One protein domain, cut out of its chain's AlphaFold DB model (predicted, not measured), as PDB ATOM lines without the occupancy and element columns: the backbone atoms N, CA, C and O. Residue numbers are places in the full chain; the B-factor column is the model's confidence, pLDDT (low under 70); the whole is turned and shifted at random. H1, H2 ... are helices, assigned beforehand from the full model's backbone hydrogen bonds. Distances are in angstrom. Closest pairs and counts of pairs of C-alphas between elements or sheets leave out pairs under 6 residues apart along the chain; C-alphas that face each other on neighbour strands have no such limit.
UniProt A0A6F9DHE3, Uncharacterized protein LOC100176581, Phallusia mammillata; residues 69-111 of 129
ATOM      1  N   THR A  69      82.415 -11.504  45.991       88.06
ATOM      2  CA  THR A  69      82.979 -11.517  47.348       88.06
ATOM      3  C   THR A  69      82.589 -10.243  48.082       88.06
ATOM      4  O   THR A  69      82.538  -9.169  47.477       88.06
ATOM      5  N   SER A  70      82.299 -10.354  49.382       94.38
ATOM      6  CA  SER A  70      82.024  -9.174  50.204       94.38
ATOM      7  C   SER A  70      83.291  -8.326  50.378       94.38
ATOM      8  O   SER A  70      84.404  -8.819  50.200       94.38
ATOM      9  N   SER A  71      83.145  -7.049  50.747       93.44
ATOM     10  CA  SER A  71      84.298  -6.185  51.047       93.44
ATOM     11  C   SER A  71      85.173  -6.756  52.165       93.44
ATOM     12  O   SER A  71      86.393  -6.669  52.087       93.44
ATOM     13  N   VAL A  72      84.563  -7.396  53.167       94.44
ATOM     14  CA  VAL A  72      85.280  -8.060  54.265       94.44
ATOM     15  C   VAL A  72      86.087  -9.248  53.744       94.44
ATOM     16  O   VAL A  72      87.268  -9.363  54.062       94.44
ATOM     17  N   ASP A  73      85.491 -10.089  52.896       93.56
ATOM     18  CA  ASP A  73      86.187 -11.245  52.319       93.56
ATOM     19  C   ASP A  73      87.343 -10.821  51.410       93.56
ATOM     20  O   ASP A  73      88.378 -11.480  51.392       93.56
ATOM     21  N   ILE A  74      87.194  -9.705  50.686       95.12
ATOM     22  CA  ILE A  74      88.273  -9.122  49.878       95.12
ATOM     23  C   ILE A  74      89.451  -8.722  50.776       95.12
ATOM     24  O   ILE A  74      90.594  -9.015  50.441       95.12
ATOM     25  N   VAL A  75      89.196  -8.095  51.930       95.75
ATOM     26  CA  VAL A  75      90.262  -7.707  52.872       95.75
ATOM     27  C   VAL A  75      90.931  -8.932  53.488       95.75
ATOM     28  O   VAL A  75      92.156  -8.989  53.546       95.75
ATOM     29  N   LEU A  76      90.155  -9.931  53.916       94.69
ATOM     30  CA  LEU A  76      90.713 -11.171  54.463       94.69
ATOM     31  C   LEU A  76      91.557 -11.909  53.416       94.69
ATOM     32  O   LEU A  76      92.686 -12.298  53.705       94.69
ATOM     33  N   GLY A  77      91.057 -12.006  52.181       93.50
ATOM     34  CA  GLY A  77      91.800 -12.569  51.058       93.50
ATOM     35  C   GLY A  77      93.082 -11.795  50.745       93.50
ATOM     36  O   GLY A  77      94.091 -12.410  50.417       93.50
ATOM     37  N   ALA A  78      93.078 -10.466  50.900       95.50
ATOM     38  CA  ALA A  78      94.269  -9.637  50.724       95.50
ATOM     39  C   ALA A  78      95.344  -9.972  51.762       95.50
ATOM     40  O   ALA A  78      96.514 -10.125  51.417       95.50
ATOM     41  N   VAL A  79      94.942 -10.096  53.029       94.12
ATOM     42  CA  VAL A  79      95.854 -10.422  54.130       94.12
ATOM     43  C   VAL A  79      96.479 -11.796  53.920       94.12
ATOM     44  O   VAL A  79      97.693 -11.937  54.067       94.12
ATOM     45  N   ASP A  80      95.676 -12.793  53.554       93.19
ATOM     46  CA  ASP A  80      96.181 -14.140  53.296       93.19
ATOM     47  C   ASP A  80      97.106 -14.159  52.072       93.19
ATOM     48  O   ASP A  80      98.203 -14.708  52.143       93.19
ATOM     49  N   TYR A  81      96.753 -13.448  51.000       95.12
ATOM     50  CA  TYR A  81      97.605 -13.365  49.815       95.12
ATOM     51  C   TYR A  81      98.954 -12.681  50.094       95.12
ATOM     52  O   TYR A  81      99.984 -13.129  49.599       95.12
ATOM     53  N   ILE A  82      98.991 -11.636  50.930       93.75
ATOM     54  CA  ILE A  82     100.253 -11.003  51.355       93.75
ATOM     55  C   ILE A  82     101.125 -11.990  52.141       93.75
ATOM     56  O   ILE A  82     102.335 -12.045  51.917       93.75
ATOM     57  N   ARG A  83     100.530 -12.792  53.033       91.44
ATOM     58  CA  ARG A  83     101.260 -13.825  53.789       91.44
ATOM     59  C   ARG A  83     101.861 -14.877  52.863       91.44
ATOM     60  O   ARG A  83     103.035 -15.210  53.017       91.44
ATOM     61  N   ASP A  84     101.093 -15.343  51.885       90.81
ATOM     62  CA  ASP A  84     101.569 -16.314  50.898       90.81
ATOM     63  C   ASP A  84     102.732 -15.739  50.079       90.81
ATOM     64  O   ASP A  84     103.759 -16.395  49.905       90.81
ATOM     65  N   LEU A  85     102.622 -14.480  49.640       92.00
ATOM     66  CA  LEU A  85     103.698 -13.794  48.924       92.00
ATOM     67  C   LEU A  85     104.969 -13.667  49.772       92.00
ATOM     68  O   LEU A  85     106.063 -13.871  49.248       92.00
ATOM     69  N   HIS A  86     104.843 -13.368  51.066       88.25
ATOM     70  CA  HIS A  86     105.984 -13.329  51.981       88.25
ATOM     71  C   HIS A  86     106.657 -14.700  52.093       88.25
ATOM     72  O   HIS A  86     107.867 -14.788  51.896       88.25
ATOM     73  N   SER A  87     105.881 -15.770  52.299       87.44
ATOM     74  CA  SER A  87     106.413 -17.139  52.354       87.44
ATOM     75  C   SER A  87     107.135 -17.517  51.059       87.44
ATOM     76  O   SER A  87     108.251 -18.024  51.088       87.44
ATOM     77  N   MET A  88     106.547 -17.202  49.899       88.06
ATOM     78  CA  MET A  88     107.161 -17.481  48.598       88.06
ATOM     79  C   MET A  88     108.465 -16.705  48.379       88.06
ATOM     80  O   MET A  88     109.370 -17.196  47.699       88.06
ATOM     81  N   LEU A  89     108.560 -15.477  48.892       85.75
ATOM     82  CA  LEU A  89     109.780 -14.677  48.817       85.75
ATOM     83  C   LEU A  89     110.867 -15.232  49.742       85.75
ATOM     84  O   LEU A  89     112.013 -15.339  49.306       85.75
ATOM     85  N   GLU A  90     110.515 -15.629  50.964       82.81
ATOM     86  CA  GLU A  90     111.428 -16.287  51.906       82.81
ATOM     87  C   GLU A  90     111.981 -17.594  51.320       82.81
ATOM     88  O   GLU A  90     113.200 -17.766  51.253       82.81
ATOM     89  N   ASP A  91     111.119 -18.456  50.776       81.31
ATOM     90  CA  ASP A  91     111.519 -19.724  50.153       81.31
ATOM     91  C   ASP A  91     112.462 -19.509  48.960       81.31
ATOM     92  O   ASP A  91     113.479 -20.196  48.815       81.31
ATOM     93  N   LYS A  92     112.167 -18.522  48.102       80.69
ATOM     94  CA  LYS A  92     113.037 -18.172  46.967       80.69
ATOM     95  C   LYS A  92     114.382 -17.610  47.417       80.69
ATOM     96  O   LYS A  92     115.391 -17.873  46.763       80.69
ATOM     97  N   LEU A  93     114.415 -16.840  48.501       74.56
ATOM     98  CA  LEU A  93     115.655 -16.301  49.056       74.56
ATOM     99  C   LEU A  93     116.528 -17.414  49.638       74.56
ATOM    100  O   LEU A  93     117.714 -17.467  49.300       74.56
ATOM    101  N   LEU A  94     115.934 -18.339  50.398       74.00
ATOM    102  CA  LEU A  94     116.601 -19.539  50.912       74.00
ATOM    103  C   LEU A  94     117.147 -20.411  49.771       74.00
ATOM    104  O   LEU A  94     118.305 -20.828  49.814       74.00
ATOM    105  N   ALA A  95     116.367 -20.612  48.705       73.50
ATOM    106  CA  ALA A  95     116.808 -21.345  47.517       73.50
ATOM    107  C   ALA A  95     117.923 -20.626  46.730       73.50
ATOM    108  O   ALA A  95     118.712 -21.277  46.048       73.50
ATOM    109  N   SER A  96     118.017 -19.293  46.825       73.31
ATOM    110  CA  SER A  96     119.054 -18.494  46.153       73.31
ATOM    111  C   SER A  96     120.402 -18.455  46.886       73.31
ATOM    112  O   SER A  96     121.342 -17.840  46.387       73.31
ATOM    113  N   GLY A  97     120.517 -19.091  48.060       61.75
ATOM    114  CA  GLY A  97     121.760 -19.138  48.839       61.75
ATOM    115  C   GLY A  97     122.175 -17.801  49.465       61.75
ATOM    116  O   GLY A  97     123.325 -17.654  49.881       61.75
ATOM    117  N   LYS A  98     121.269 -16.816  49.537       58.47
ATOM    118  CA  LYS A  98     121.528 -15.537  50.212       58.47
ATOM    119  C   LYS A  98     121.540 -15.730  51.727       58.47
ATOM    120  O   LYS A  98     120.685 -16.406  52.292       58.47
ATOM    121  N   THR A  99     122.547 -15.156  52.379       59.94
ATOM    122  CA  THR A  99     122.823 -15.335  53.807       59.94
ATOM    123  C   THR A  99     121.783 -14.640  54.685       59.94
ATOM    124  O   THR A  99     121.210 -13.623  54.303       59.94
ATOM    125  N   ASN A 100     121.599 -15.158  55.905       60.50
ATOM    126  CA  ASN A 100     120.635 -14.698  56.920       60.50
ATOM    127  C   ASN A 100     120.603 -13.170  57.176       60.50
ATOM    128  O   ASN A 100     119.606 -12.658  57.676       60.50
ATOM    129  N   SER A 101     121.660 -12.432  56.815       62.47
ATOM    130  CA  SER A 101     121.728 -10.967  56.876       62.47
ATOM    131  C   SER A 101     120.700 -10.258  55.984       62.47
ATOM    132  O   SER A 101     120.143  -9.242  56.388       62.47
ATOM    133  N   ASP A 102     120.423 -10.793  54.792       64.12
ATOM    134  CA  ASP A 102     119.504 -10.169  53.829       64.12
ATOM    135  C   ASP A 102     118.037 -10.413  54.215       64.12
ATOM    136  O   ASP A 102     117.174  -9.562  53.992       64.12
ATOM    137  N   LEU A 103     117.765 -11.557  54.852       62.69
ATOM    138  CA  LEU A 103     116.449 -11.912  55.390       62.69
ATOM    139  C   LEU A 103     116.064 -11.020  56.579       62.69
ATOM    140  O   LEU A 103     114.936 -10.533  56.644       62.69
ATOM    141  N   GLU A 104     117.005 -10.733  57.481       65.50
ATOM    142  CA  GLU A 104     116.779  -9.824  58.613       65.50
ATOM    143  C   GLU A 104     116.540  -8.371  58.158       65.50
ATOM    144  O   GLU A 104     115.722  -7.670  58.750       65.50
ATOM    145  N   MET A 105     117.157  -7.910  57.061       66.25
ATOM    146  CA  MET A 105     116.852  -6.581  56.505       66.25
ATOM    147  C   MET A 105     115.414  -6.473  55.977       66.25
ATOM    148  O   MET A 105     114.751  -5.468  56.223       66.25
ATOM    149  N   LEU A 106     114.893  -7.503  55.301       62.75
ATOM    150  CA  LEU A 106     113.506  -7.509  54.812       62.75
ATOM    151  C   LEU A 106     112.488  -7.630  55.950       62.75
ATOM    152  O   LEU A 106     111.475  -6.927  55.950       62.75
ATOM    153  N   ARG A 107     112.792  -8.452  56.959       62.56
ATOM    154  CA  ARG A 107     111.989  -8.568  58.181       62.56
ATOM    155  C   ARG A 107     111.865  -7.235  58.923       62.56
ATOM    156  O   ARG A 107     110.813  -6.954  59.478       62.56
ATOM    157  N   ASN A 108     112.909  -6.406  58.894       60.34
ATOM    158  CA  ASN A 108     112.913  -5.084  59.522       60.34
ATOM    159  C   ASN A 108     112.270  -3.981  58.657       60.34
ATOM    160  O   ASN A 108     111.919  -2.928  59.184       60.34
ATOM    161  N   LEU A 109     112.083  -4.210  57.350       60.31
ATOM    162  CA  LEU A 109     111.347  -3.305  56.455       60.31
ATOM    163  C   LEU A 109     109.825  -3.522  56.526       60.31
ATOM    164  O   LEU A 109     109.061  -2.576  56.340       60.31
ATOM    165  N   CYS A 110     109.373  -4.740  56.841       48.78
ATOM    166  CA  CYS A 110     107.984  -5.012  57.205       48.78
ATOM    167  C   CYS A 110     107.817  -4.783  58.718       48.78
ATOM    168  O   CYS A 110     108.104  -5.662  59.525       48.78
ATOM    169  N   GLY A 111     107.448  -3.561  59.110       48.91
ATOM    170  CA  GLY A 111     107.412  -3.129  60.511       48.91
ATOM    171  C   GLY A 111     106.597  -4.035  61.458       48.91
ATOM    172  O   GLY A 111     105.736  -4.800  61.024       48.91
TER     173      GLY A 111
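AT A GLANCE: This is residues 69 to 111 of the 129 residues of the protein "Uncharacterized protein LOC100176581" of Phallusia mammillata (UniProt A0A6F9DHE3). One long helix, H1, makes the length of a flat model, and after a tight turn at its far end a short helix, H2, folds back beside the last part of it, only loosely packed. Much of H1 stretches away with no partner, so the outline is that of a lopsided V with one long arm. The printed part has 43 residues with two named helices, H1 then H2, no named strand, and is all helix. It is only just loose, close to extended, with a radius of gyration of the C-alphas of 13.5 A and spans of 41 by 22 by 6 A.

HOW THE PARTS SIT: Start from H1, residues 71 to 95, and look across to H2, residues 100 to 109. They are close but not clearly touching: their closest C-alphas, those of Glu 90 and Leu 103, are 7.5 A apart. They run opposite ways at a shallow tilt of 22 degrees. Residues 78 to 85 of H1 stand free. In H1 and H2, every O i to N i+4 pair is within hydrogen-bond range.

IN THESE COORDINATES: Find C-alpha 71 at (84.298, -6.185, 51.047); from there H1 runs 36.0 A to C-alpha 95 at (116.808, -21.345, 47.517). H2 runs 14.7 A and ends at C-alpha 109, at (111.347, -3.305, 56.455).

THE WHOLE: The C-alphas farthest apart, those of Ser 70 and Thr 99, are 41.4 A apart. The printed part has no cut, and the link from H1 to H2 is tight. Look at residues 97 to 111 for pLDDT under 70.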